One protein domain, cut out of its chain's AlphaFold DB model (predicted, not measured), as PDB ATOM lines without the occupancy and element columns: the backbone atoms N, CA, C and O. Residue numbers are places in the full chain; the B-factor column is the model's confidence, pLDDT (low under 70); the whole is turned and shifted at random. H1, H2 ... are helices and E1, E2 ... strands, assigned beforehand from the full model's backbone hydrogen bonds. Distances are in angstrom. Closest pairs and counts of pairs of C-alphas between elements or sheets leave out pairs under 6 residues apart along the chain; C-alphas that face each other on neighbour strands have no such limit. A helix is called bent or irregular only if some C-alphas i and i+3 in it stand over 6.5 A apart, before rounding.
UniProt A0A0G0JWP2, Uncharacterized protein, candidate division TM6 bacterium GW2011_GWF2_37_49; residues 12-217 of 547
ATOM      1  N   PHE A  12      41.357 -33.461  34.799       35.19
ATOM      2  CA  PHE A  12      41.835 -32.080  34.939       35.19
ATOM      3  C   PHE A  12      43.223 -31.788  34.318       35.19
ATOM      4  O   PHE A  12      43.362 -30.754  33.670       35.19
ATOM      5  N   PRO A  13      44.242 -32.671  34.388       41.47
ATOM      6  CA  PRO A  13      45.502 -32.438  33.671       41.47
ATOM      7  C   PRO A  13      45.436 -32.857  32.202       41.47
ATOM      8  O   PRO A  13      46.018 -32.180  31.366       41.47
ATOM      9  N   VAL A  14      44.660 -33.893  31.852       38.66
ATOM     10  CA  VAL A  14      44.372 -34.242  30.443       38.66
ATOM     11  C   VAL A  14      43.731 -33.048  29.722       38.66
ATOM     12  O   VAL A  14      44.054 -32.782  28.576       38.66
ATOM     13  N   ILE A  15      42.925 -32.269  30.442       40.28
ATOM     14  CA  ILE A  15      42.245 -31.044  30.006       40.28
ATOM     15  C   ILE A  15      43.180 -29.854  29.855       40.28
ATOM     16  O   ILE A  15      43.059 -29.134  28.874       40.28
ATOM     17  N   VAL A  16      44.151 -29.675  30.757       39.19
ATOM     18  CA  VAL A  16      45.228 -28.682  30.579       39.19
ATOM     19  C   VAL A  16      46.107 -29.029  29.361       39.19
ATOM     20  O   VAL A  16      46.659 -28.140  28.721       39.19
ATOM     21  N   PHE A  17      46.171 -30.308  28.977       42.56
ATOM     22  CA  PHE A  17      46.848 -30.788  27.767       42.56
ATOM     23  C   PHE A  17      46.001 -30.690  26.485       42.56
ATOM     24  O   PHE A  17      46.563 -30.531  25.404       42.56
ATOM     25  N   LEU A  18      44.666 -30.701  26.592       42.44
ATOM     26  CA  LEU A  18      43.732 -30.441  25.483       42.44
ATOM     27  C   LEU A  18      43.789 -28.974  24.994       42.44
ATOM     28  O   LEU A  18      43.220 -28.635  23.960       42.44
ATOM     29  N   LEU A  19      44.521 -28.105  25.705       44.78
ATOM     30  CA  LEU A  19      44.661 -26.670  25.426       44.78
ATOM     31  C   LEU A  19      45.670 -26.327  24.317       44.78
ATOM     32  O   LEU A  19      45.761 -25.163  23.934       44.78
ATOM     33  N   PHE A  20      46.417 -27.306  23.793       46.50
ATOM     34  CA  PHE A  20      47.506 -27.084  22.826       46.50
ATOM     35  C   PHE A  20      47.125 -27.333  21.356       46.50
ATOM     36  O   PHE A  20      47.996 -27.318  20.488       46.50
ATOM     37  N   GLN A  21      45.840 -27.536  21.041       43.12
ATOM     38  CA  GLN A  21      45.375 -27.888  19.689       43.12
ATOM     39  C   GLN A  21      45.352 -26.727  18.684       43.12
ATOM     40  O   GLN A  21      44.446 -26.613  17.863       43.12
ATOM     41  N   THR A  22      46.368 -25.876  18.682       36.38
ATOM     42  CA  THR A  22      46.562 -24.960  17.566       36.38
ATOM     43  C   THR A  22      47.993 -25.055  17.041       36.38
ATOM     44  O   THR A  22      48.898 -24.411  17.566       36.38
ATOM     45  N   THR A  23      48.106 -25.888  15.992       41.53
ATOM     46  CA  THR A  23      48.889 -25.725  14.748       41.53
ATOM     47  C   THR A  23      50.379 -26.152  14.737       41.53
ATOM     48  O   THR A  23      51.240 -25.371  15.125       41.53
ATOM     49  N   LEU A  24      50.714 -27.368  14.264       51.25
ATOM     50  CA  LEU A  24      51.277 -27.763  12.949       51.25
ATOM     51  C   LEU A  24      51.747 -29.223  12.878       51.25
ATOM     52  O   LEU A  24      52.058 -29.875  13.867       51.25
ATOM     53  N   ALA A  25      51.850 -29.662  11.633       55.25
ATOM     54  CA  ALA A  25      51.904 -31.012  11.170       55.25
ATOM     55  C   ALA A  25      53.302 -31.505  10.846       55.25
ATOM     56  O   ALA A  25      54.133 -30.760  10.334       55.25
ATOM     57  N   ASP A  26      53.473 -32.814  10.962       80.69
ATOM     58  CA  ASP A  26      54.522 -33.574  10.294       80.69
ATOM     59  C   ASP A  26      54.239 -33.677   8.779       80.69
ATOM     60  O   ASP A  26      54.680 -34.611   8.120       80.69
ATOM     61  N   TYR A  27      53.490 -32.723   8.211       92.12
ATOM     62  CA  TYR A  27      53.108 -32.647   6.807       92.12
ATOM     63  C   TYR A  27      53.305 -31.230   6.262       92.12
ATOM     64  O   TYR A  27      52.930 -30.243   6.898       92.12
ATOM     65  N   VAL A  28      53.854 -31.145   5.052       94.00
ATOM     66  CA  VAL A  28      53.991 -29.913   4.269       94.00
ATOM     67  C   VAL A  28      52.993 -29.955   3.123       94.00
ATOM     68  O   VAL A  28      52.891 -30.957   2.415       94.00
ATOM     69  N   PHE A  29      52.288 -28.849   2.926       96.12
ATOM     70  CA  PHE A  29      51.279 -28.669   1.892       96.12
ATOM     71  C   PHE A  29      51.756 -27.644   0.864       96.12
ATOM     72  O   PHE A  29      52.204 -26.555   1.224       96.12
ATOM     73  N   TYR A  30      51.666 -27.976  -0.417       97.56
ATOM     74  CA  TYR A  30      52.161 -27.132  -1.511       97.56
ATOM     75  C   TYR A  30      51.366 -27.397  -2.784       97.56
ATOM     76  O   TYR A  30      50.731 -28.439  -2.912       97.56
ATOM     77  N   HIS A  31      51.397 -26.480  -3.745       98.00
ATOM     78  CA  HIS A  31      50.898 -26.758  -5.091       98.00
ATOM     79  C   HIS A  31      51.995 -27.406  -5.922       98.00
ATOM     80  O   HIS A  31      53.122 -26.915  -5.915       98.00
ATOM     81  N   ARG A  32      51.677 -28.466  -6.665       97.12
ATOM     82  CA  ARG A  32      52.531 -28.985  -7.738       97.12
ATOM     83  C   ARG A  32      51.942 -28.615  -9.095       97.12
ATOM     84  O   ARG A  32      50.845 -29.050  -9.449       97.12
ATOM     85  N   ILE A  33      52.695 -27.833  -9.865       96.81
ATOM     86  CA  ILE A  33      52.354 -27.420 -11.229       96.81
ATOM     87  C   ILE A  33      53.498 -27.868 -12.145       96.81
ATOM     88  O   ILE A  33      54.518 -27.197 -12.298       96.81
ATOM     89  N   GLY A  34      53.356 -29.066 -12.718       95.25
ATOM     90  CA  GLY A  34      54.456 -29.730 -13.419       95.25
ATOM     91  C   GLY A  34      55.596 -30.075 -12.454       95.25
ATOM     92  O   GLY A  34      55.385 -30.769 -11.462       95.25
ATOM     93  N   GLU A  35      56.803 -29.586 -12.739       93.56
ATOM     94  CA  GLU A  35      57.975 -29.762 -11.865       93.56
ATOM     95  C   GLU A  35      58.091 -28.677 -10.783       93.56
ATOM     96  O   GLU A  35      58.897 -28.804  -9.861       93.56
ATOM     97  N   GLN A  36      57.299 -27.608 -10.882       96.00
ATOM     98  CA  GLN A  36      57.343 -26.501  -9.938       96.00
ATOM     99  C   GLN A  36      56.498 -26.825  -8.708       96.00
ATOM    100  O   GLN A  36      55.375 -27.323  -8.815       96.00
ATOM    101  N   ILE A  37      57.056 -26.528  -7.536       96.94
ATOM    102  CA  ILE A  37      56.326 -26.510  -6.269       96.94
ATOM    103  C   ILE A  37      56.053 -25.055  -5.901       96.94
ATOM    104  O   ILE A  37      56.941 -24.223  -6.083       96.94
ATOM    105  N   GLU A  38      54.872 -24.737  -5.382       96.94
ATOM    106  CA  GLU A  38      54.502 -23.380  -4.969       96.94
ATOM    107  C   GLU A  38      53.851 -23.369  -3.576       96.94
ATOM    108  O   GLU A  38      53.195 -24.342  -3.192       96.94
ATOM    109  N   PRO A  39      54.017 -22.286  -2.795       96.88
ATOM    110  CA  PRO A  39      53.333 -22.133  -1.515       96.88
ATOM    111  C   PRO A  39      51.808 -22.105  -1.674       96.88
ATOM    112  O   PRO A  39      51.284 -21.584  -2.657       96.88
ATOM    113  N   ILE A  40      51.092 -22.598  -0.667       96.75
ATOM    114  CA  ILE A  40      49.631 -22.481  -0.596       96.75
ATOM    115  C   ILE A  40      49.210 -21.149   0.027       96.75
ATOM    116  O   ILE A  40      49.981 -20.465   0.709       96.75
ATOM    117  N   THR A  41      47.949 -20.790  -0.163       96.56
ATOM    118  CA  THR A  41      47.309 -19.623   0.447       96.56
ATOM    119  C   THR A  41      46.819 -19.920   1.868       96.56
ATOM    120  O   THR A  41      46.581 -21.070   2.247       96.56
ATOM    121  N   LEU A  42      46.625 -18.864   2.664       92.50
ATOM    122  CA  LEU A  42      46.077 -18.989   4.017       92.50
ATOM    123  C   LEU A  42      44.640 -19.532   4.002       92.50
ATOM    124  O   LEU A  42      44.254 -20.274   4.903       92.50
ATOM    125  N   GLU A  43      43.848 -19.189   2.982       95.56
ATOM    126  CA  GLU A  43      42.480 -19.693   2.828       95.56
ATOM    127  C   GLU A  43      42.465 -21.212   2.606       95.56
ATOM    128  O   GLU A  43      41.691 -21.927   3.243       95.56
ATOM    129  N   GLU A  44      43.344 -21.716   1.737       96.19
ATOM    130  CA  GLU A  44      43.516 -23.155   1.517       96.19
ATOM    131  C   GLU A  44      43.970 -23.844   2.801       96.19
ATOM    132  O   GLU A  44      43.353 -24.823   3.228       96.19
ATOM    133  N   TYR A  45      44.992 -23.298   3.466       93.38
ATOM    134  CA  TYR A  45      45.493 -23.875   4.706       93.38
ATOM    135  C   TYR A  45      44.438 -23.886   5.817       93.38
ATOM    136  O   TYR A  45      44.314 -24.873   6.535       93.38
ATOM    137  N   SER A  46      43.601 -22.851   5.915       89.56
ATOM    138  CA  SER A  46      42.505 -22.786   6.894       89.56
ATOM    139  C   SER A  46      41.474 -23.907   6.718       89.56
ATOM    140  O   SER A  46      40.821 -24.286   7.687       89.56
ATOM    141  N   LYS A  47      41.336 -24.464   5.505       93.75
ATOM    142  CA  LYS A  47      40.475 -25.627   5.217       93.75
ATOM    143  C   LYS A  47      41.178 -26.959   5.509       93.75
ATOM    144  O   LYS A  47      40.519 -27.915   5.904       93.75
ATOM    145  N   ILE A  48      42.497 -27.019   5.321       93.12
ATOM    146  CA  ILE A  48      43.338 -28.196   5.613       93.12
ATOM    147  C   ILE A  48      43.522 -28.374   7.122       93.12
ATOM    148  O   ILE A  48      43.489 -29.487   7.641       93.12
ATOM    149  N   HIS A  49      43.704 -27.270   7.835       87.12
ATOM    150  CA  HIS A  49      44.107 -27.256   9.229       87.12
ATOM    151  C   HIS A  49      43.197 -28.070  10.174       87.12
ATOM    152  O   HIS A  49      43.739 -28.852  10.956       87.12
ATOM    153  N   PRO A  50      41.851 -27.984  10.099       85.62
ATOM    154  CA  PRO A  50      40.978 -28.829  10.915       85.62
ATOM    155  C   PRO A  50      41.202 -30.328  10.685       85.62
ATOM    156  O   PRO A  50      41.233 -31.088  11.642       85.62
ATOM    157  N   ILE A  51      41.440 -30.749   9.435       89.44
ATOM    158  CA  ILE A  51      41.719 -32.155   9.099       89.44
ATOM    159  C   ILE A  51      42.997 -32.613   9.806       89.44
ATOM    160  O   ILE A  51      43.023 -33.665  10.435       89.44
ATOM    161  N   VAL A  52      44.058 -31.814   9.727       87.50
ATOM    162  CA  VAL A  52      45.332 -32.129  10.381       87.50
ATOM    163  C   VAL A  52      45.156 -32.247  11.894       87.50
ATOM    164  O   VAL A  52      45.597 -33.232  12.475       87.50
ATOM    165  N   LEU A  53      44.490 -31.282  12.535       78.56
ATOM    166  CA  LEU A  53      44.268 -31.324  13.984       78.56
ATOM    167  C   LEU A  53      43.458 -32.537  14.431       78.56
ATOM    168  O   LEU A  53      43.734 -33.102  15.491       78.56
ATOM    169  N   ASP A  54      42.458 -32.909  13.638       82.50
ATOM    170  CA  ASP A  54      41.566 -34.008  13.971       82.50
ATOM    171  C   ASP A  54      42.264 -35.356  13.825       82.50
ATOM    172  O   ASP A  54      42.037 -36.236  14.648       82.50
ATOM    173  N   TYR A  55      43.130 -35.525  12.824       86.25
ATOM    174  CA  TYR A  55      43.601 -36.854  12.429       86.25
ATOM    175  C   TYR A  55      45.093 -37.105  12.665       86.25
ATOM    176  O   TYR A  55      45.477 -38.247  12.892       86.25
ATOM    177  N   GLN A  56      45.948 -36.086  12.687       87.38
ATOM    178  CA  GLN A  56      47.389 -36.294  12.836       87.38
ATOM    179  C   GLN A  56      47.778 -36.673  14.273       87.38
ATOM    180  O   GLN A  56      47.413 -35.992  15.229       87.38
ATOM    181  N   PHE A  57      48.607 -37.693  14.453       85.75
ATOM    182  CA  PHE A  57      49.218 -38.048  15.727       85.75
ATOM    183  C   PHE A  57      50.403 -37.118  16.083       85.75
ATOM    184  O   PHE A  57      51.182 -36.760  15.207       85.75
ATOM    185  N   PRO A  58      50.600 -36.728  17.361       79.06
ATOM    186  CA  PRO A  58      49.766 -37.001  18.531       79.06
ATOM    187  C   PRO A  58      48.616 -35.995  18.716       79.06
ATOM    188  O   PRO A  58      47.936 -36.049  19.738       79.06
ATOM    189  N   MET A  59      48.382 -35.072  17.779       77.69
ATOM    190  CA  MET A  59      47.363 -34.013  17.907       77.69
ATOM    191  C   MET A  59      45.941 -34.553  18.038       77.69
ATOM    192  O   MET A  59      45.148 -34.032  18.827       77.69
ATOM    193  N   CYS A  60      45.670 -35.656  17.353       78.38
ATOM    194  CA  CYS A  60      44.431 -36.411  17.380       78.38
ATOM    195  C   CYS A  60      44.086 -36.928  18.790       78.38
ATOM    196  O   CYS A  60      42.913 -37.063  19.135       78.38
ATOM    197  N   LEU A  61      45.086 -37.114  19.670       74.12
ATOM    198  CA  LEU A  61      44.869 -37.455  21.085       74.12
ATOM    199  C   LEU A  61      44.168 -36.338  21.857       74.12
ATOM    200  O   LEU A  61      43.585 -36.593  22.913       74.12
ATOM    201  N   GLY A  62      44.255 -35.112  21.345       66.69
ATOM    202  CA  GLY A  62      43.552 -33.961  21.873       66.69
ATOM    203  C   GLY A  62      42.107 -33.833  21.375       66.69
ATOM    204  O   GLY A  62      41.385 -32.959  21.840       66.69
ATOM    205  N   ASN A  63      41.657 -34.664  20.430       70.25
ATOM    206  CA  ASN A  63      40.287 -34.609  19.934       70.25
ATOM    207  C   ASN A  63      39.463 -35.757  20.552       70.25
ATOM    208  O   ASN A  63      39.511 -36.888  20.064       70.25
ATOM    209  N   PRO A  64      38.669 -35.503  21.613       61.88
ATOM    210  CA  PRO A  64      37.853 -36.547  22.225       61.88
ATOM    211  C   PRO A  64      36.776 -37.089  21.275       61.88
ATOM    212  O   PRO A  64      36.428 -38.259  21.390       61.88
ATOM    213  N   ARG A  65      36.290 -36.286  20.313       67.19
ATOM    214  CA  ARG A  65      35.284 -36.739  19.335       67.19
ATOM    215  C   ARG A  65      35.852 -37.785  18.396       67.19
ATOM    216  O   ARG A  65      35.171 -38.754  18.097       67.19
ATOM    217  N   LEU A  66      37.107 -37.620  17.989       68.62
ATOM    218  CA  LEU A  66      37.771 -38.591  17.134       68.62
ATOM    219  C   LEU A  66      37.805 -39.975  17.793       68.62
ATOM    220  O   LEU A  66      37.507 -40.970  17.146       68.62
ATOM    221  N   LEU A  67      38.124 -40.049  19.086       63.75
ATOM    222  CA  LEU A  67      38.144 -41.325  19.808       63.75
ATOM    223  C   LEU A  67      36.755 -41.978  19.897       63.75
ATOM    224  O   LEU A  67      36.674 -43.202  19.964       63.75
ATOM    225  N   ASP A  68      35.683 -41.183  19.881       66.38
ATOM    226  CA  ASP A  68      34.302 -41.676  19.858       66.38
ATOM    227  C   ASP A  68      33.850 -42.091  18.440       66.38
ATOM    228  O   ASP A  68      33.026 -42.998  18.286       66.38
ATOM    229  N   GLU A  69      34.381 -41.436  17.403       66.75
ATOM    230  CA  GLU A  69      34.115 -41.722  15.986       66.75
ATOM    231  C   GLU A  69      34.881 -42.953  15.483       66.75
ATOM    232  O   GLU A  69      34.354 -43.729  14.686       66.75
ATOM    233  N   LEU A  70      36.097 -43.173  15.988       67.12
ATOM    234  CA  LEU A  70      36.937 -44.322  15.667       67.12
ATOM    235  C   LEU A  70      36.439 -45.574  16.398       67.12
ATOM    236  O   LEU A  70      36.994 -46.006  17.412       67.12
ATOM    237  N   LYS A  71      35.378 -46.187  15.874       69.38
ATOM    238  CA  LYS A  71      34.972 -47.521  16.317       69.38
ATOM    239  C   LYS A  71      35.987 -48.554  15.810       69.38
ATOM    240  O   LYS A  71      36.373 -48.473  14.647       69.38
ATOM    241  N   PRO A  72      36.381 -49.549  16.628       65.44
ATOM    242  CA  PRO A  72      37.335 -50.587  16.222       65.44
ATOM    243  C   PRO A  72      36.940 -51.346  14.949       65.44
ATOM    244  O   PRO A  72      37.811 -51.862  14.258       65.44
ATOM    245  N   ASP A  73      35.641 -51.396  14.648       69.44
ATOM    246  CA  ASP A  73      35.081 -52.129  13.512       69.44
ATOM    247  C   ASP A  73      34.931 -51.260  12.248       69.44
ATOM    248  O   ASP A  73      34.457 -51.746  11.222       69.44
ATOM    249  N   ASP A  74      35.284 -49.973  12.310       73.50
ATOM    250  CA  ASP A  74      35.208 -49.068  11.164       73.50
ATOM    251  C   ASP A  74      36.492 -49.183  10.327       73.50
ATOM    252  O   ASP A  74      37.599 -48.977  10.837       73.50
ATOM    253  N   GLU A  75      36.361 -49.483   9.030       73.56
ATOM    254  CA  GLU A  75      37.490 -49.517   8.085       73.56
ATOM    255  C   GLU A  75      38.286 -48.200   8.118       73.56
ATOM    256  O   GLU A  75      39.511 -48.203   7.995       73.56
ATOM    257  N   GLY A  76      37.611 -47.074   8.391       72.75
ATOM    258  CA  GLY A  76      38.262 -45.773   8.541       72.75
ATOM    259  C   GLY A  76      39.232 -45.687   9.726       72.75
ATOM    260  O   GLY A  76      40.201 -44.928   9.662       72.75
ATOM    261  N   CYS A  77      39.018 -46.471  10.788       71.88
ATOM    262  CA  CYS A  77      39.924 -46.506  11.933       71.88
ATOM    263  C   CYS A  77      41.245 -47.189  11.579       71.88
ATOM    264  O   CYS A  77      42.308 -46.661  11.905       71.88
ATOM    265  N   PHE A  78      41.187 -48.307  10.851       76.31
ATOM    266  CA  PHE A  78      42.382 -48.999  10.367       76.31
ATOM    267  C   PHE A  78      43.209 -48.115   9.431       76.31
ATOM    268  O   PHE A  78      44.425 -48.023   9.608       76.31
ATOM    269  N   ASP A  79      42.559 -47.418   8.495       80.00
ATOM    270  CA  ASP A  79      43.244 -46.499   7.580       80.00
ATOM    271  C   ASP A  79      44.000 -45.404   8.344       80.00
ATOM    272  O   ASP A  79      45.184 -45.200   8.101       80.00
ATOM    273  N   LEU A  80      43.354 -44.733   9.305       80.06
ATOM    274  CA  LEU A  80      43.997 -43.678  10.095       80.06
ATOM    275  C   LEU A  80      45.192 -44.202  10.898       80.06
ATOM    276  O   LEU A  80      46.225 -43.551  11.016       80.06
ATOM    277  N   VAL A  81      45.025 -45.385  11.474       76.75
ATOM    278  CA  VAL A  81      45.965 -45.969  12.417       76.75
ATOM    279  C   VAL A  81      47.227 -46.512  11.737       76.75
ATOM    280  O   VAL A  81      48.325 -46.362  12.275       76.75
ATOM    281  N   TYR A  82      47.073 -47.172  10.589       81.06
ATOM    282  CA  TYR A  82      48.175 -47.824   9.875       81.06
ATOM    283  C   TYR A  82      48.691 -46.996   8.695       81.06
ATOM    284  O   TYR A  82      49.802 -47.233   8.225       81.06
ATOM    285  N   ASN A  83      47.905 -46.032   8.215       87.50
ATOM    286  CA  ASN A  83      48.230 -45.176   7.080       87.50
ATOM    287  C   ASN A  83      47.671 -43.756   7.281       87.50
ATOM    288  O   ASN A  83      46.869 -43.261   6.484       87.50
ATOM    289  N   GLU A  84      48.109 -43.097   8.356       89.31
ATOM    290  CA  GLU A  84      47.686 -41.739   8.718       89.31
ATOM    291  C   GLU A  84      47.762 -40.763   7.530       89.31
ATOM    292  O   GLU A  84      46.794 -40.060   7.241       89.31
ATOM    293  N   GLU A  85      48.877 -40.773   6.791       91.12
ATOM    294  CA  GLU A  85      49.073 -39.935   5.603       91.12
ATOM    295  C   GLU A  85      48.000 -40.206   4.541       91.12
ATOM    296  O   GLU A  85      47.371 -39.275   4.037       91.12
ATOM    297  N   GLY A  86      47.747 -41.478   4.217       91.69
ATOM    298  CA  GLY A  86      46.711 -41.861   3.261       91.69
ATOM    299  C   GLY A  86      45.312 -41.439   3.711       91.69
ATOM    300  O   GLY A  86      44.516 -40.971   2.893       91.69
ATOM    301  N   PHE A  87      45.027 -41.530   5.012       91.50
ATOM    302  CA  PHE A  87      43.759 -41.082   5.579       91.50
ATOM    303  C   PHE A  87      43.591 -39.558   5.478       91.50
ATOM    304  O   PHE A  87      42.564 -39.077   4.989       91.50
ATOM    305  N   ILE A  88      44.603 -38.779   5.873       92.50
ATOM    306  CA  ILE A  88      44.582 -37.313   5.750       92.50
ATOM    307  C   ILE A  88      44.457 -36.912   4.272       92.50
ATOM    308  O   ILE A  88      43.626 -36.066   3.924       92.50
ATOM    309  N   GLN A  89      45.194 -37.574   3.374       94.69
ATOM    310  CA  GLN A  89      45.117 -37.336   1.932       94.69
ATOM    311  C   GLN A  89      43.715 -37.620   1.375       94.69
ATOM    312  O   GLN A  89      43.221 -36.854   0.545       94.69
ATOM    313  N   LYS A  90      43.045 -38.681   1.844       94.25
ATOM    314  CA  LYS A  90      41.654 -39.000   1.486       94.25
ATOM    315  C   LYS A  90      40.710 -37.861   1.877       94.25
ATOM    316  O   LYS A  90      39.944 -37.402   1.031       94.25
ATOM    317  N   ARG A  91      40.822 -37.332   3.101       94.38
ATOM    318  CA  ARG A  91      40.022 -36.180   3.567       94.38
ATOM    319  C   ARG A  91      40.286 -34.907   2.761       94.38
ATOM    320  O   ARG A  91      39.351 -34.185   2.421       94.38
ATOM    321  N   ILE A  92      41.537 -34.654   2.386       95.56
ATOM    322  CA  ILE A  92      41.891 -33.531   1.507       95.56
ATOM    323  C   ILE A  92      41.297 -33.725   0.105       95.56
ATOM    324  O   ILE A  92      40.742 -32.786  -0.466       95.56
ATOM    325  N   ASN A  93      41.346 -34.940  -0.442       96.88
ATOM    326  CA  ASN A  93      40.774 -35.250  -1.753       96.88
ATOM    327  C   ASN A  93      39.248 -35.076  -1.779       96.88
ATOM    328  O   ASN A  93      38.712 -34.597  -2.775       96.88
ATOM    329  N   GLU A  94      38.545 -35.371  -0.682       96.75
ATOM    330  CA  GLU A  94      37.112 -35.065  -0.551       96.75
ATOM    331  C   GLU A  94      36.836 -33.556  -0.698       96.75
ATOM    332  O   GLU A  94      35.873 -33.167  -1.365       96.75
ATOM    333  N   LEU A  95      37.683 -32.691  -0.125       97.44
ATOM    334  CA  LEU A  95      37.581 -31.237  -0.303       97.44
ATOM    335  C   LEU A  95      37.928 -30.800  -1.734       97.44
ATOM    336  O   LEU A  95      37.275 -29.899  -2.264       97.44
ATOM    337  N   LYS A  96      38.895 -31.458  -2.387       97.75
ATOM    338  CA  LYS A  96      39.221 -31.212  -3.801       97.75
ATOM    339  C   LYS A  96      38.068 -31.562  -4.739       97.75
ATOM    340  O   LYS A  96      37.742 -30.780  -5.628       97.75
ATOM    341  N   ILE A  97      37.417 -32.711  -4.532       97.94
ATOM    342  CA  ILE A  97      36.251 -33.155  -5.321       97.94
ATOM    343  C   ILE A  97      35.096 -32.153  -5.193       97.94
ATOM    344  O   ILE A  97      34.401 -31.878  -6.165       97.94
ATOM    345  N   LYS A  98      34.925 -31.563  -4.005       98.00
ATOM    346  CA  LYS A  98      33.927 -30.515  -3.741       98.00
ATOM    347  C   LYS A  98      34.311 -29.136  -4.301       98.00
ATOM    348  O   LYS A  98      33.548 -28.193  -4.122       98.00
ATOM    349  N   GLY A  99      35.481 -28.993  -4.930       97.69
ATOM    350  CA  GLY A  99      35.986 -27.712  -5.434       97.69
ATOM    351  C   GLY A  99      36.392 -26.723  -4.335       97.69
ATOM    352  O   GLY A  99      36.501 -25.530  -4.602       97.69
ATOM    353  N   LEU A 100      36.595 -27.191  -3.097       97.75
ATOM    354  CA  LEU A 100      36.973 -26.345  -1.958       97.75
ATOM    355  C   LEU A 100      38.491 -26.159  -1.833       97.75
ATOM    356  O   LEU A 100      38.934 -25.177  -1.234       97.75
ATOM    357  N   LEU A 101      39.259 -27.099  -2.388       98.25
ATOM    358  CA  LEU A 101      40.716 -27.068  -2.518       98.25
ATOM    359  C   LEU A 101      41.100 -27.357  -3.978       98.25
ATOM    360  O   LEU A 101      40.390 -28.110  -4.651       98.25
ATOM    361  N   PRO A 102      42.203 -26.793  -4.493       97.75
ATOM    362  CA  PRO A 102      42.608 -27.028  -5.873       97.75
ATOM    363  C   PRO A 102      43.191 -28.431  -6.069       97.75
ATOM    364  O   PRO A 102      43.734 -29.052  -5.154       97.75
ATOM    365  N   GLN A 103      43.113 -28.925  -7.306       98.06
ATOM    366  CA  GLN A 103      43.625 -30.252  -7.669       98.06
ATOM    367  C   GLN A 103      45.152 -30.350  -7.544       98.06
ATOM    368  O   GLN A 103      45.662 -31.422  -7.223       98.06
ATOM    369  N   THR A 104      45.849 -29.225  -7.721       98.00
ATOM    370  CA  THR A 104      47.310 -29.075  -7.621       98.00
ATOM    371  C   THR A 104      47.855 -29.238  -6.208       98.00
ATOM    372  O   THR A 104      49.060 -29.404  -6.055       98.00
ATOM    373  N   LEU A 105      47.007 -29.169  -5.179       98.25
ATOM    374  CA  LEU A 105      47.439 -29.267  -3.791       98.25
ATOM    375  C   LEU A 105      48.009 -30.661  -3.501       98.25
ATOM    376  O   LEU A 105      47.297 -31.656  -3.582       98.25
ATOM    377  N   GLU A 106      49.252 -30.747  -3.077       96.88
ATOM    378  CA  GLU A 106      49.888 -31.969  -2.605       96.88
ATOM    379  C   GLU A 106      50.234 -31.866  -1.122       96.88
ATOM    380  O   GLU A 106      50.298 -30.781  -0.539       96.88
ATOM    381  N   MET A 107      50.438 -33.031  -0.519       95.75
ATOM    382  CA  MET A 107      50.886 -33.195   0.852       95.75
ATOM    383  C   MET A 107      52.105 -34.113   0.847       95.75
ATOM    384  O   MET A 107      52.158 -35.073   0.079       95.75
ATOM    385  N   ILE A 108      53.081 -33.823   1.700       95.19
ATOM    386  CA  ILE A 108      54.212 -34.717   1.947       95.19
ATOM    387  C   ILE A 108      54.538 -34.748   3.433       95.19
ATOM    388  O   ILE A 108      54.568 -33.702   4.078       95.19
ATOM    389  N   PHE A 109      54.817 -35.933   3.971       94.31
ATOM    390  CA  PHE A 109      55.366 -36.061   5.320       94.31
ATOM    391  C   PHE A 109      56.744 -35.388   5.437       94.31
ATOM    392  O   PHE A 109      57.625 -35.650   4.616       94.31
ATOM    393  N   ILE A 110      56.951 -34.592   6.486       94.69
ATOM    394  CA  ILE A 110      58.239 -34.010   6.873       94.69
ATOM    395  C   ILE A 110      58.688 -34.592   8.223       94.69
ATOM    396  O   ILE A 110      57.954 -34.497   9.205       94.69
ATOM    397  N   PRO A 111      59.908 -35.154   8.323       94.62
ATOM    398  CA  PRO A 111      60.447 -35.580   9.607       94.62
ATOM    399  C   PRO A 111      60.548 -34.392  10.567       94.62
ATOM    400  O   PRO A 111      61.019 -33.316  10.183       94.62
ATOM    401  N   LYS A 112      60.163 -34.604  11.828       92.06
ATOM    402  CA  LYS A 112      60.230 -33.606  12.903       92.06
ATOM    403  C   LYS A 112      61.588 -32.927  12.966       92.06
ATOM    404  O   LYS A 112      61.670 -31.707  13.032       92.06
ATOM    405  N   THR A 113      62.652 -33.714  12.852       92.38
ATOM    406  CA  THR A 113      64.020 -33.200  12.884       92.38
ATOM    407  C   THR A 113      64.286 -32.217  11.730       92.38
ATOM    408  O   THR A 113      64.940 -31.195  11.930       92.38
ATOM    409  N   VAL A 114      63.745 -32.460  10.528       94.31
ATOM    410  CA  VAL A 114      63.869 -31.524   9.391       94.31
ATOM    411  C   VAL A 114      63.031 -30.275   9.602       94.31
ATOM    412  O   VAL A 114      63.508 -29.173   9.344       94.31
ATOM    413  N   TYR A 115      61.803 -30.442  10.087       91.62
ATOM    414  CA  TYR A 115      60.918 -29.332  10.422       91.62
ATOM    415  C   TYR A 115      61.613 -28.360  11.391       91.62
ATOM    416  O   TYR A 115      61.653 -27.151  11.159       91.62
ATOM    417  N   GLU A 116      62.240 -28.892  12.440       88.62
ATOM    418  CA  GLU A 116      63.004 -28.114  13.418       88.62
ATOM    419  C   GLU A 116      64.231 -27.437  12.793       88.62
ATOM    420  O   GLU A 116      64.471 -26.263  13.058       88.62
ATOM    421  N   LEU A 117      64.973 -28.117  11.909       90.94
ATOM    422  CA  LEU A 117      66.095 -27.508  11.179       90.94
ATOM    423  C   LEU A 117      65.663 -26.331  10.293       90.94
ATOM    424  O   LEU A 117      66.352 -25.311  10.269       90.94
ATOM    425  N   CYS A 118      64.538 -26.447   9.581       91.12
ATOM    426  CA  CYS A 118      63.981 -25.349   8.786       91.12
ATOM    427  C   CYS A 118      63.681 -24.133   9.669       91.12
ATOM    428  O   CYS A 118      64.004 -23.004   9.303       91.12
ATOM    429  N   PHE A 119      63.116 -24.372  10.855       84.50
ATOM    430  CA  PHE A 119      62.815 -23.317  11.817       84.50
ATOM    431  C   PHE A 119      64.083 -22.644  12.339       84.50
ATOM    432  O   PHE A 119      64.198 -21.418  12.344       84.50
ATOM    433  N   ILE A 120      65.056 -23.455  12.742       83.31
ATOM    434  CA  ILE A 120      66.373 -23.017  13.198       83.31
ATOM    435  C   ILE A 120      67.039 -22.128  12.141       83.31
ATOM    436  O   ILE A 120      67.533 -21.051  12.476       83.31
ATOM    437  N   LEU A 121      67.018 -22.548  10.873       88.50
ATOM    438  CA  LEU A 121      67.589 -21.789   9.764       88.50
ATOM    439  C   LEU A 121      66.875 -20.449   9.548       88.50
ATOM    440  O   LEU A 121      67.549 -19.428   9.479       88.50
ATOM    441  N   ASP A 122      65.544 -20.437   9.486       84.19
ATOM    442  CA  ASP A 122      64.762 -19.207   9.282       84.19
ATOM    443  C   ASP A 122      65.055 -18.155  10.370       84.19
ATOM    444  O   ASP A 122      65.309 -16.983  10.081       84.19
ATOM    445  N   ASN A 123      65.168 -18.595  11.628       75.81
ATOM    446  CA  ASN A 123      65.546 -17.717  12.738       75.81
ATOM    447  C   ASN A 123      66.978 -17.187  12.611       75.81
ATOM    448  O   ASN A 123      67.240 -16.023  12.922       75.81
ATOM    449  N   LEU A 124      67.912 -18.036  12.170       77.06
ATOM    450  CA  LEU A 124      69.303 -17.653  11.941       77.06
ATOM    451  C   LEU A 124      69.431 -16.632  10.808       77.06
ATOM    452  O   LEU A 124      70.162 -15.653  10.962       77.06
ATOM    453  N   GLU A 125      68.719 -16.830   9.700       82.88
ATOM    454  CA  GLU A 125      68.719 -15.905   8.563       82.88
ATOM    455  C   GLU A 125      68.138 -14.552   8.949       82.88
ATOM    456  O   GLU A 125      68.763 -13.521   8.711       82.88
ATOM    457  N   TYR A 126      67.021 -14.544   9.666       74.25
ATOM    458  CA  TYR A 126      66.451 -13.298  10.147       74.25
ATOM    459  C   TYR A 126      67.388 -12.497  11.051       74.25
ATOM    460  O   TYR A 126      67.492 -11.273  10.953       74.25
ATOM    461  N   LEU A 127      68.044 -13.175  11.988       66.75
ATOM    462  CA  LEU A 127      68.954 -12.509  12.907       66.75
ATOM    463  C   LEU A 127      70.237 -12.061  12.198       66.75
ATOM    464  O   LEU A 127      70.774 -11.007  12.545       66.75
ATOM    465  N   LYS A 128      70.688 -12.800  11.176       72.12
ATOM    466  CA  LYS A 128      71.745 -12.351  10.266       72.12
ATOM    467  C   LYS A 128      71.347 -11.056   9.558       72.12
ATOM    468  O   LYS A 128      72.138 -10.120   9.575       72.12
ATOM    469  N   ASP A 129      70.132 -10.967   9.023       68.19
ATOM    470  CA  ASP A 129      69.640  -9.765   8.338       68.19
ATOM    471  C   ASP A 129      69.514  -8.570   9.294       68.19
ATOM    472  O   ASP A 129      69.902  -7.448   8.971       68.19
ATOM    473  N   ARG A 130      69.052  -8.809  10.527       58.44
ATOM    474  CA  ARG A 130      68.922  -7.768  11.559       58.44
ATOM    475  C   ARG A 130      70.229  -7.265  12.133       58.44
ATOM    476  O   ARG A 130      70.254  -6.154  12.655       58.44
ATOM    477  N   LYS A 131      71.309  -8.038  12.036       54.25
ATOM    478  CA  LYS A 131      72.634  -7.511  12.351       54.25
ATOM    479  C   LYS A 131      72.933  -6.252  11.522       54.25
ATOM    480  O   LYS A 131      73.523  -5.308  12.040       54.25
ATOM    481  N   TYR A 132      72.449  -6.213  10.281       51.16
ATOM    482  CA  TYR A 132      72.626  -5.080   9.380       51.16
ATOM    483  C   TYR A 132      71.650  -3.917   9.655       51.16
ATOM    484  O   TYR A 132      71.915  -2.789   9.245       51.16
ATOM    485  N   GLU A 133      70.561  -4.142  10.402       46.41
ATOM    486  CA  GLU A 133      69.578  -3.118  10.779       46.41
ATOM    487  C   GLU A 133      69.568  -2.877  12.304       46.41
ATOM    488  O   GLU A 133      68.732  -3.399  13.038       46.41
ATOM    489  N   ASN A 134      70.467  -2.017  12.798       51.38
ATOM    490  CA  ASN A 134      70.424  -1.436  14.154       51.38
ATOM    491  C   ASN A 134      70.287  -2.453  15.317       51.38
ATOM    492  O   ASN A 134      69.287  -2.480  16.049       51.38
ATOM    493  N   ALA A 135      71.356  -3.219  15.557       43.56
ATOM    494  CA  ALA A 135      71.457  -4.262  16.586       43.56
ATOM    495  C   ALA A 135      71.077  -3.835  18.028       43.56
ATOM    496  O   ALA A 135      70.624  -4.663  18.817       43.56
ATOM    497  N   SER A 136      71.203  -2.557  18.403       41.44
ATOM    498  CA  SER A 136      71.006  -2.115  19.797       41.44
ATOM    499  C   SER A 136      69.543  -1.932  20.221       41.44
ATOM    500  O   SER A 136      69.243  -2.019  21.411       41.44
ATOM    501  N   LYS A 137      68.622  -1.694  19.276       38.03
ATOM    502  CA  LYS A 137      67.213  -1.366  19.581       38.03
ATOM    503  C   LYS A 137      66.254  -2.520  19.292       38.03
ATOM    504  O   LYS A 137      65.232  -2.660  19.950       38.03
ATOM    505  N   VAL A 138      66.606  -3.373  18.334       40.16
ATOM    506  CA  VAL A 138      65.762  -4.478  17.859       40.16
ATOM    507  C   VAL A 138      65.933  -5.744  18.717       40.16
ATOM    508  O   VAL A 138      65.030  -6.575  18.792       40.16
ATOM    509  N   ALA A 139      67.064  -5.879  19.418       40.22
ATOM    510  CA  ALA A 139      67.402  -7.075  20.185       40.22
ATOM    511  C   ALA A 139      66.556  -7.322  21.438       40.22
ATOM    512  O   ALA A 139      66.377  -8.474  21.831       40.22
ATOM    513  N   MET A 140      66.038  -6.260  22.062       37.53
ATOM    514  CA  MET A 140      65.259  -6.383  23.299       37.53
ATOM    515  C   MET A 140      63.756  -6.556  23.052       37.53
ATOM    516  O   MET A 140      63.114  -7.267  23.818       37.53
ATOM    517  N   ASP A 141      63.216  -5.999  21.961       37.97
ATOM    518  CA  ASP A 141      61.768  -5.995  21.702       37.97
ATOM    519  C   ASP A 141      61.297  -7.095  20.737       37.97
ATOM    520  O   ASP A 141      60.101  -7.364  20.640       37.97
ATOM    521  N   ALA A 142      62.205  -7.743  20.001       38.25
ATOM    522  CA  ALA A 142      61.821  -8.588  18.873       38.25
ATOM    523  C   ALA A 142      62.498  -9.962  18.876       38.25
ATOM    524  O   ALA A 142      63.082 -10.382  17.875       38.25
ATOM    525  N   ALA A 143      62.369 -10.677  19.996       38.00
ATOM    526  CA  ALA A 143      62.852 -12.045  20.209       38.00
ATOM    527  C   ALA A 143      62.178 -13.125  19.325       38.00
ATOM    528  O   ALA A 143      62.250 -14.308  19.659       38.00
ATOM    529  N   PHE A 144      61.537 -12.742  18.214       40.16
ATOM    530  CA  PHE A 144      60.848 -13.660  17.314       40.16
ATOM    531  C   PHE A 144      60.742 -13.099  15.876       40.16
ATOM    532  O   PHE A 144      60.194 -12.009  15.692       40.16
ATOM    533  N   PRO A 145      61.207 -13.825  14.843       39.56
ATOM    534  CA  PRO A 145      60.832 -13.616  13.452       39.56
ATOM    535  C   PRO A 145      59.607 -14.422  13.073       39.56
ATOM    536  O   PRO A 145      59.639 -15.289  12.216       39.56
ATOM    537  N   ILE A 146      58.477 -14.085  13.658       44.75
ATOM    538  CA  ILE A 146      57.242 -14.179  12.898       44.75
ATOM    539  C   ILE A 146      56.685 -12.777  12.990       44.75
ATOM    540  O   ILE A 146      56.308 -12.335  14.073       44.75
ATOM    541  N   LYS A 147      56.703 -12.042  11.869       41.56
ATOM    542  CA  LYS A 147      56.255 -10.635  11.758       41.56
ATOM    543  C   LYS A 147      54.857 -10.387  12.367       41.56
ATOM    544  O   LYS A 147      54.484  -9.233  12.551       41.56
ATOM    545  N   ILE A 148      54.110 -11.451  12.679       38.56
ATOM    546  CA  ILE A 148      52.737 -11.464  13.188       38.56
ATOM    547  C   ILE A 148      52.620 -11.979  14.642       38.56
ATOM    548  O   ILE A 148      51.706 -11.550  15.352       38.56
ATOM    549  N   LEU A 149      53.552 -12.798  15.156       40.50
ATOM    550  CA  LEU A 149      53.605 -13.169  16.582       40.50
ATOM    551  C   LEU A 149      54.299 -12.058  17.364       40.50
ATOM    552  O   LEU A 149      55.414 -12.175  17.862       40.50
ATOM    553  N   ASN A 150      53.595 -10.937  17.421       43.88
ATOM    554  CA  ASN A 150      53.845  -9.837  18.329       43.88
ATOM    555  C   ASN A 150      54.165 -10.407  19.721       43.88
ATOM    556  O   ASN A 150      53.514 -11.366  20.142       43.88
ATOM    557  N   SER A 151      55.107  -9.806  20.450       45.19
ATOM    558  CA  SER A 151      55.405 -10.129  21.855       45.19
ATOM    559  C   SER A 151      54.136 -10.337  22.679       45.19
ATOM    560  O   SER A 151      54.084 -11.246  23.486       45.19
ATOM    561  N   LYS A 152      53.049  -9.623  22.358       42.97
ATOM    562  CA  LYS A 152      51.702  -9.847  22.893       42.97
ATOM    563  C   LYS A 152      51.162 -11.263  22.797       42.97
ATOM    564  O   LYS A 152      50.444 -11.613  23.701       42.97
ATOM    565  N   LEU A 153      51.386 -12.052  21.752       43.22
ATOM    566  CA  LEU A 153      50.805 -13.395  21.650       43.22
ATOM    567  C   LEU A 153      51.644 -14.403  22.420       43.22
ATOM    568  O   LEU A 153      51.081 -15.274  23.056       43.22
ATOM    569  N   GLN A 154      52.967 -14.239  22.428       45.12
ATOM    570  CA  GLN A 154      53.849 -14.985  23.316       45.12
ATOM    571  C   GLN A 154      53.554 -14.615  24.773       45.12
ATOM    572  O   GLN A 154      53.252 -15.497  25.560       45.12
ATOM    573  N   ASP A 155      53.538 -13.331  25.114       45.78
ATOM    574  CA  ASP A 155      53.179 -12.825  26.433       45.78
ATOM    575  C   ASP A 155      51.742 -13.181  26.782       45.78
ATOM    576  O   ASP A 155      51.548 -13.637  27.878       45.78
ATOM    577  N   GLN A 156      50.749 -13.116  25.892       45.91
ATOM    578  CA  GLN A 156      49.373 -13.568  26.163       45.91
ATOM    579  C   GLN A 156      49.260 -15.084  26.228       45.91
ATOM    580  O   GLN A 156      48.354 -15.574  26.881       45.91
ATOM    581  N   PHE A 157      50.128 -15.839  25.562       44.41
ATOM    582  CA  PHE A 157      50.164 -17.296  25.639       44.41
ATOM    583  C   PHE A 157      50.817 -17.726  26.954       44.41
ATOM    584  O   PHE A 157      50.238 -18.514  27.690       44.41
ATOM    585  N   TYR A 158      51.955 -17.135  27.321       47.75
ATOM    586  CA  TYR A 158      52.621 -17.312  28.612       47.75
ATOM    587  C   TYR A 158      51.821 -16.703  29.768       47.75
ATOM    588  O   TYR A 158      51.790 -17.292  30.840       47.75
ATOM    589  N   GLU A 159      51.148 -15.570  29.583       43.78
ATOM    590  CA  GLU A 159      50.223 -14.921  30.520       43.78
ATOM    591  C   GLU A 159      48.943 -15.741  30.593       43.78
ATOM    592  O   GLU A 159      48.525 -16.038  31.689       43.78
ATOM    593  N   ALA A 160      48.345 -16.248  29.517       43.41
ATOM    594  CA  ALA A 160      47.212 -17.177  29.626       43.41
ATOM    595  C   ALA A 160      47.613 -18.508  30.280       43.41
ATOM    596  O   ALA A 160      46.827 -19.064  31.037       43.41
ATOM    597  N   MET A 161      48.833 -19.000  30.063       42.94
ATOM    598  CA  MET A 161      49.363 -20.179  30.754       42.94
ATOM    599  C   MET A 161      49.592 -19.878  32.242       42.94
ATOM    600  O   MET A 161      49.120 -20.607  33.107       42.94
ATOM    601  N   SER A 162      50.265 -18.774  32.561       39.38
ATOM    602  CA  SER A 162      50.608 -18.392  33.934       39.38
ATOM    603  C   SER A 162      49.428 -17.775  34.679       39.38
ATOM    604  O   SER A 162      49.062 -18.295  35.718       39.38
ATOM    605  N   THR A 163      48.769 -16.733  34.175       38.53
ATOM    606  CA  THR A 163      47.529 -16.141  34.719       38.53
ATOM    607  C   THR A 163      46.295 -17.013  34.529       38.53
ATOM    608  O   THR A 163      45.429 -16.955  35.386       38.53
ATOM    609  N   GLY A 164      46.184 -17.889  33.532       40.94
ATOM    610  CA  GLY A 164      45.096 -18.879  33.519       40.94
ATOM    611  C   GLY A 164      45.209 -19.835  34.707       40.94
ATOM    612  O   GLY A 164      44.228 -20.051  35.408       40.94
ATOM    613  N   LEU A 165      46.418 -20.309  35.021       38.06
ATOM    614  CA  LEU A 165      46.679 -21.136  36.207       38.06
ATOM    615  C   LEU A 165      46.684 -20.328  37.528       38.06
ATOM    616  O   LEU A 165      46.205 -20.814  38.554       38.06
ATOM    617  N   ILE A 166      47.185 -19.087  37.527       36.12
ATOM    618  CA  ILE A 166      47.367 -18.233  38.721       36.12
ATOM    619  C   ILE A 166      46.111 -17.402  39.046       36.12
ATOM    620  O   ILE A 166      45.761 -17.252  40.218       36.12
ATOM    621  N   ALA A 167      45.395 -16.871  38.054       37.22
ATOM    622  CA  ALA A 167      44.130 -16.151  38.236       37.22
ATOM    623  C   ALA A 167      42.957 -17.109  38.499       37.22
ATOM    624  O   ALA A 167      42.085 -16.753  39.291       37.22
ATOM    625  N   ALA A 168      42.980 -18.349  37.982       42.84
ATOM    626  CA  ALA A 168      42.045 -19.405  38.403       42.84
ATOM    627  C   ALA A 168      42.099 -19.658  39.919       42.84
ATOM    628  O   ALA A 168      41.064 -19.850  40.558       42.84
ATOM    629  N   LYS A 169      43.298 -19.548  40.511       40.22
ATOM    630  CA  LYS A 169      43.529 -19.628  41.961       40.22
ATOM    631  C   LYS A 169      42.921 -18.454  42.741       40.22
ATOM    632  O   LYS A 169      42.572 -18.619  43.907       40.22
ATOM    633  N   LYS A 170      42.806 -17.268  42.128       39.25
ATOM    634  CA  LYS A 170      42.300 -16.045  42.783       39.25
ATOM    635  C   LYS A 170      40.808 -15.780  42.564       39.25
ATOM    636  O   LYS A 170      40.218 -15.093  43.390       39.25
ATOM    637  N   GLN A 171      40.199 -16.285  41.487       40.97
ATOM    638  CA  GLN A 171      38.835 -15.897  41.090       40.97
ATOM    639  C   GLN A 171      37.710 -16.883  41.435       40.97
ATOM    640  O   GLN A 171      36.552 -16.521  41.245       40.97
ATOM    641  N   THR A 172      37.968 -18.085  41.961       42.66
ATOM    642  CA  THR A 172      36.887 -19.080  42.126       42.66
ATOM    643  C   THR A 172      36.797 -19.661  43.537       42.66
ATOM    644  O   THR A 172      37.315 -20.729  43.842       42.66
ATOM    645  N   LYS A 173      36.072 -18.956  44.414       47.78
ATOM    646  CA  LYS A 173      35.313 -19.635  45.478       47.78
ATOM    647  C   LYS A 173      33.902 -20.031  45.021       47.78
ATOM    648  O   LYS A 173      33.423 -21.051  45.495       47.78
ATOM    649  N   ASP A 174      33.296 -19.319  44.057       46.44
ATOM    650  CA  ASP A 174      31.848 -19.452  43.797       46.44
ATOM    651  C   ASP A 174      31.400 -19.608  42.327       46.44
ATOM    652  O   ASP A 174      30.215 -19.834  42.086       46.44
ATOM    653  N   SER A 175      32.275 -19.536  41.315       45.09
ATOM    654  CA  SER A 175      31.865 -19.833  39.931       45.09
ATOM    655  C   SER A 175      32.220 -21.272  39.556       45.09
ATOM    656  O   SER A 175      33.388 -21.655  39.497       45.09
ATOM    657  N   VAL A 176      31.189 -22.085  39.297       43.41
ATOM    658  CA  VAL A 176      31.337 -23.416  38.691       43.41
ATOM    659  C   VAL A 176      31.731 -23.209  37.240       43.41
ATOM    660  O   VAL A 176      30.911 -23.174  36.324       43.41
ATOM    661  N   TRP A 177      33.021 -22.991  37.053       39.81
ATOM    662  CA  TRP A 177      33.638 -22.955  35.752       39.81
ATOM    663  C   TRP A 177      33.589 -24.367  35.167       39.81
ATOM    664  O   TRP A 177      34.059 -25.314  35.797       39.81
ATOM    665  N   ASN A 178      32.976 -24.525  33.990       43.50
ATOM    666  CA  ASN A 178      33.048 -25.779  33.256       43.50
ATOM    667  C   ASN A 178      34.014 -25.626  32.082       43.50
ATOM    668  O   ASN A 178      34.031 -24.635  31.357       43.50
ATOM    669  N   GLU A 179      34.843 -26.644  31.957       39.88
ATOM    670  CA  GLU A 179      35.864 -26.888  30.950       39.88
ATOM    671  C   GLU A 179      35.484 -26.444  29.519       39.88
ATOM    672  O   GLU A 179      36.299 -25.844  28.820       39.88
ATOM    673  N   LYS A 180      34.227 -26.648  29.103       44.28
ATOM    674  CA  LYS A 180      33.726 -26.246  27.781       44.28
ATOM    675  C   LYS A 180      33.893 -24.741  27.521       44.28
ATOM    676  O   LYS A 180      34.278 -24.352  26.422       44.28
ATOM    677  N   CYS A 181      33.669 -23.905  28.538       45.94
ATOM    678  CA  CYS A 181      33.783 -22.448  28.440       45.94
ATOM    679  C   CYS A 181      35.240 -21.982  28.224       45.94
ATOM    680  O   CYS A 181      35.475 -21.005  27.507       45.94
ATOM    681  N   PHE A 182      36.231 -22.708  28.766       43.16
ATOM    682  CA  PHE A 182      37.652 -22.444  28.498       43.16
ATOM    683  C   PHE A 182      38.006 -22.681  27.042       43.16
ATOM    684  O   PHE A 182      38.614 -21.817  26.412       43.16
ATOM    685  N   TYR A 183      37.624 -23.846  26.515       43.19
ATOM    686  CA  TYR A 183      37.963 -24.247  25.156       43.19
ATOM    687  C   TYR A 183      37.328 -23.320  24.130       43.19
ATOM    688  O   TYR A 183      38.010 -22.886  23.205       43.19
ATOM    689  N   GLU A 184      36.054 -22.967  24.326       49.34
ATOM    690  CA  GLU A 184      35.383 -21.969  23.493       49.34
ATOM    691  C   GLU A 184      36.160 -20.647  23.534       49.34
ATOM    692  O   GLU A 184      36.457 -20.087  22.484       49.34
ATOM    693  N   THR A 185      36.615 -20.211  24.711       46.53
ATOM    694  CA  THR A 185      37.389 -18.971  24.864       46.53
ATOM    695  C   THR A 185      38.772 -19.036  24.201       46.53
ATOM    696  O   THR A 185      39.162 -18.080  23.537       46.53
ATOM    697  N   MET A 186      39.539 -20.122  24.355       43.97
ATOM    698  CA  MET A 186      40.885 -20.245  23.770       43.97
ATOM    699  C   MET A 186      40.846 -20.466  22.262       43.97
ATOM    700  O   MET A 186      41.600 -19.821  21.539       43.97
ATOM    701  N   SER A 187      39.944 -21.322  21.772       51.53
ATOM    702  CA  SER A 187      39.725 -21.497  20.334       51.53
ATOM    703  C   SER A 187      39.293 -20.178  19.687       51.53
ATOM    704  O   SER A 187      39.852 -19.803  18.657       51.53
ATOM    705  N   GLN A 188      38.390 -19.424  20.330       54.41
ATOM    706  CA  GLN A 188      37.988 -18.093  19.866       54.41
ATOM    707  C   GLN A 188      39.132 -17.074  19.928       54.41
ATOM    708  O   GLN A 188      39.246 -16.240  19.034       54.41
ATOM    709  N   LYS A 189      39.985 -17.122  20.961       52.53
ATOM    710  CA  LYS A 189      41.074 -16.148  21.144       52.53
ATOM    711  C   LYS A 189      42.303 -16.420  20.277       52.53
ATOM    712  O   LYS A 189      42.925 -15.464  19.826       52.53
ATOM    713  N   PHE A 190      42.667 -17.682  20.058       50.22
ATOM    714  CA  PHE A 190      43.973 -18.054  19.501       50.22
ATOM    715  C   PHE A 190      43.902 -18.892  18.220       50.22
ATOM    716  O   PHE A 190      44.891 -18.942  17.490       50.22
ATOM    717  N   GLY A 191      42.744 -19.482  17.893       58.78
ATOM    718  CA  GLY A 191      42.586 -20.353  16.722       58.78
ATOM    719  C   GLY A 191      43.023 -19.692  15.413       58.78
ATOM    720  O   GLY A 191      43.790 -20.279  14.658       58.78
ATOM    721  N   GLY A 192      42.615 -18.443  15.169       64.50
ATOM    722  CA  GLY A 192      42.983 -17.725  13.942       64.50
ATOM    723  C   GLY A 192      44.469 -17.356  13.847       64.50
ATOM    724  O   GLY A 192      45.062 -17.461  12.777       64.50
ATOM    725  N   ALA A 193      45.091 -16.943  14.956       65.31
ATOM    726  CA  ALA A 193      46.498 -16.537  14.957       65.31
ATOM    727  C   ALA A 193      47.429 -17.724  14.704       65.31
ATOM    728  O   ALA A 193      48.386 -17.623  13.940       65.31
ATOM    729  N   ALA A 194      47.111 -18.856  15.315       65.88
ATOM    730  CA  ALA A 194      47.906 -20.054  15.200       65.88
ATOM    731  C   ALA A 194      47.875 -20.612  13.761       65.88
ATOM    732  O   ALA A 194      48.927 -20.919  13.215       65.88
ATOM    733  N   VAL A 195      46.706 -20.649  13.095       73.50
ATOM    734  CA  VAL A 195      46.602 -21.098  11.687       73.50
ATOM    735  C   VAL A 195      47.517 -20.280  10.781       73.50
ATOM    736  O   VAL A 195      48.202 -20.847   9.933       73.50
ATOM    737  N   THR A 196      47.574 -18.965  10.994       78.19
ATOM    738  CA  THR A 196      48.448 -18.062  10.235       78.19
ATOM    739  C   THR A 196      49.925 -18.375  10.444       78.19
ATOM    740  O   THR A 196      50.635 -18.570   9.465       78.19
ATOM    741  N   VAL A 197      50.377 -18.479  11.697       73.44
ATOM    742  CA  VAL A 197      51.782 -18.778  12.064       73.44
ATOM    743  C   VAL A 197      52.303 -20.010  11.347       73.44
ATOM    744  O   VAL A 197      53.435 -20.109  10.882       73.44
ATOM    745  N   VAL A 198      51.425 -20.979  11.269       76.69
ATOM    746  CA  VAL A 198      51.713 -22.283  10.741       76.69
ATOM    747  C   VAL A 198      51.668 -22.324   9.235       76.69
ATOM    748  O   VAL A 198      52.541 -22.907   8.604       76.69
ATOM    749  N   TRP A 199      50.695 -21.655   8.644       86.81
ATOM    750  CA  TRP A 199      50.683 -21.443   7.215       86.81
ATOM    751  C   TRP A 199      51.964 -20.720   6.758       86.81
ATOM    752  O   TRP A 199      52.587 -21.130   5.777       86.81
ATOM    753  N   GLU A 200      52.417 -19.706   7.504       84.31
ATOM    754  CA  GLU A 200      53.686 -19.020   7.244       84.31
ATOM    755  C   GLU A 200      54.868 -19.989   7.315       84.31
ATOM    756  O   GLU A 200      55.701 -20.007   6.405       84.31
ATOM    757  N   PHE A 201      54.914 -20.840   8.342       84.69
ATOM    758  CA  PHE A 201      55.998 -21.801   8.496       84.69
ATOM    759  C   PHE A 201      55.995 -22.909   7.433       84.69
ATOM    760  O   PHE A 201      57.041 -23.234   6.871       84.69
ATOM    761  N   ASN A 202      54.821 -23.424   7.069       90.44
ATOM    762  CA  ASN A 202      54.652 -24.309   5.921       90.44
ATOM    763  C   ASN A 202      55.255 -23.670   4.658       90.44
ATOM    764  O   ASN A 202      56.034 -24.296   3.945       90.44
ATOM    765  N   ASN A 203      54.961 -22.391   4.418       91.75
ATOM    766  CA  ASN A 203      55.477 -21.666   3.262       91.75
ATOM    767  C   ASN A 203      56.989 -21.410   3.325       91.75
ATOM    768  O   ASN A 203      57.637 -21.391   2.277       91.75
ATOM    769  N   ILE A 204      57.571 -21.242   4.516       89.94
ATOM    770  CA  ILE A 204      59.030 -21.212   4.705       89.94
ATOM    771  C   ILE A 204      59.638 -22.543   4.256       89.94
ATOM    772  O   ILE A 204      60.570 -22.548   3.453       89.94
ATOM    773  N   ILE A 205      59.072 -23.672   4.691       93.44
ATOM    774  CA  ILE A 205      59.556 -24.996   4.286       93.44
ATOM    775  C   ILE A 205      59.460 -25.170   2.766       93.44
ATOM    776  O   ILE A 205      60.432 -25.599   2.147       93.44
ATOM    777  N   VAL A 206      58.343 -24.778   2.143       95.62
ATOM    778  CA  VAL A 206      58.182 -24.854   0.679       95.62
ATOM    779  C   VAL A 206      59.235 -24.012  -0.045       95.62
ATOM    780  O   VAL A 206      59.838 -24.487  -1.006       95.62
ATOM    781  N   LYS A 207      59.540 -22.800   0.437       95.12
ATOM    782  CA  LYS A 207      60.621 -21.971  -0.128       95.12
ATOM    783  C   LYS A 207      61.989 -22.632   0.006       95.12
ATOM    784  O   LYS A 207      62.779 -22.600  -0.935       95.12
ATOM    785  N   LEU A 208      62.277 -23.266   1.141       94.69
ATOM    786  CA  LEU A 208      63.519 -24.021   1.320       94.69
ATOM    787  C   LEU A 208      63.573 -25.227   0.372       94.69
ATOM    788  O   LEU A 208      64.603 -25.460  -0.260       94.69
ATOM    789  N   MET A 209      62.459 -25.943   0.197       96.69
ATOM    790  CA  MET A 209      62.350 -27.020  -0.789       96.69
ATOM    791  C   MET A 209      62.628 -26.512  -2.214       96.69
ATOM    792  O   MET A 209      63.329 -27.187  -2.963       96.69
ATOM    793  N   GLN A 210      62.151 -25.316  -2.584       96.19
ATOM    794  CA  GLN A 210      62.446 -24.693  -3.883       96.19
ATOM    795  C   GLN A 210      63.935 -24.341  -4.010       96.19
ATOM    796  O   GLN A 210      64.600 -24.773  -4.954       96.19
ATOM    797  N   ASN A 211      64.469 -23.594  -3.038       95.38
ATOM    798  CA  ASN A 211      65.840 -23.076  -3.048       95.38
ATOM    799  C   ASN A 211      66.882 -24.195  -3.137       95.38
ATOM    800  O   ASN A 211      67.884 -24.065  -3.841       95.38
ATOM    801  N   TYR A 212      66.621 -25.317  -2.466       95.56
ATOM    802  CA  TYR A 212      67.509 -26.475  -2.441       95.56
ATOM    803  C   TYR A 212      67.088 -27.595  -3.400       95.56
ATOM    804  O   TYR A 212      67.620 -28.701  -3.299       95.56
ATOM    805  N   LYS A 213      66.172 -27.318  -4.343       95.31
ATOM    806  CA  LYS A 213      65.717 -28.255  -5.386       95.31
ATOM    807  C   LYS A 213      65.335 -29.623  -4.817       95.31
ATOM    808  O   LYS A 213      65.878 -30.656  -5.215       95.31
ATOM    809  N   PHE A 214      64.424 -29.619  -3.850       95.75
ATOM    810  CA  PHE A 214      63.972 -30.822  -3.173       95.75
ATOM    811  C   PHE A 214      63.466 -31.864  -4.174       95.75
ATOM    812  O   PHE A 214      62.549 -31.624  -4.955       95.75
ATOM    813  N   ASN A 215      64.071 -33.042  -4.116       92.25
ATOM    814  CA  ASN A 215      63.863 -34.152  -5.042       92.25
ATOM    815  C   ASN A 215      63.142 -35.338  -4.377       92.25
ATOM    816  O   ASN A 215      63.265 -36.469  -4.842       92.25
ATOM    817  N   GLY A 216      62.447 -35.099  -3.261       92.25
ATOM    818  CA  GLY A 216      61.805 -36.143  -2.456       92.25
ATOM    819  C   GLY A 216      62.684 -36.719  -1.341       92.25
ATOM    820  O   GLY A 216      62.182 -37.474  -0.513       92.25
ATOM    821  N   TYR A 217      63.972 -36.358  -1.270       95.12
ATOM    822  CA  TYR A 217      64.900 -36.901  -0.274       95.12
ATOM    823  C   TYR A 217      65.249 -35.877   0.807       95.12
ATOM    824  O   TYR A 217      66.080 -34.986   0.617       95.12
TER     825      TYR A 217
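What this domain is: This is residues 12 to 217 of the 547 residues of an uncharacterized protein of candidate division TM6 bacterium GW2011_GWF2_37_49 (UniProt A0A0G0JWP2). A small, strongly twisted sheet sits between H10b over one face and H6 over the other, with H2 packed on both of these helices, and from this body H4, H5, H7, H8, H9 and H10a reach out in a flat, open frame. H3, H4 and H5 lie on one side near H2 and H6, H7 runs out on another with H8 near its far end, and H9 and H10a reach toward a third, where residues 169 to 176 stick out. The printed part has 206 residues, mostly helix, in the order H1 E1 E2 H2 H3 H4 H5 H6 E3 H7 H8 H9 H10, with the antiparallel sheet ordered E2 E1 E3. It is only just compact, close to loose, with a radius of gyration of the C-alphas of 19.6 A and spans of 62 by 61 by 29 A.

How they stand to each other: Start at E1, residues 27 to 33, the inner strand. It forms a hairpin with E2, residues 36 to 39, where N 31 and O 38 are 2.8 A apart, within hydrogen-bond range. Antiparallel on its other side is E3, residues 105 to 109, with N 106 and O 30 at 2.7 A. H10, residues 179 to 211, was assigned as one helix by its hydrogen bonds but is bent, with C-alphas 189 and 192 7.6 A apart; its arms H10a, residues 179 to 189, and H10b, residues 192 to 211, stand at a steep tilt of 54 degrees. H10b is on the sheet at a height of 6.1 A, over E1 and slantwise to it at 48 degrees on the local plane. On the opposite face H6, residues 84 to 97, is over E3 at a height of 9.5 A. H2, residues 42 to 55, only grazes the sheet and touches H6, the closest C-alphas being Tyr 55 and Ile 88 at 6.8 A. H5, residues 75 to 82, touches H6 at C-alphas Leu 80 and Phe 87, 5.2 A. H4, residues 64 to 69, is close to but not clearly touching H2, with C-alphas Leu 66 and Asp 54 at 6.7 A. H1, residues 12 to 20, only just touches H3, residues 59 to 62, and H10a, with 3 pairs of C-alphas within 8 A each; the closest are Leu 18 and Gly 62 at 5.0 A, and Leu 19 and Tyr 183 at 7.1 A. H7, residues 112 to 131, touches H10b about perpendicular at 89 degrees, closest at C-alphas Cys 118 and Ile 205, 6.3 A. H8, residues 135 to 141, is close to but not clearly touching H7, and H9, residues 151 to 171, touches no helix. Every O i to N i+4 pair is within hydrogen-bond range in H4, H5, H6, H7, H10a and H10b; H1 has 3 of 5, H2 8 of 10, H9 15 of 17 and H8 0 of 3, with 0 of 4 O i to N i+3 pairs, while H3 is too short for an i+4 pair.

Where its parts are: Find C-alpha 27 at (53.108, -32.647, 6.807); E1 runs 18.8 A from there. From C-alpha 112 at (60.230, -33.606, 12.903) H7 runs 28.9 A. H9 measures 26.0 A, with a kink of 43 degrees near residue 165. H10b spans 29.0 A and ends at C-alpha 211, (65.840, -23.076, -3.048).

The domain as a whole: The two C-alphas farthest apart are those of Gly 34 and Lys 173, 62.7 A. The printed part has no cut, and no link is long. The mean pLDDT of the printed part is 70.8; look for values under 70 in 92 residues, among them 12 to 25, 64 to 73 and 129 to 194.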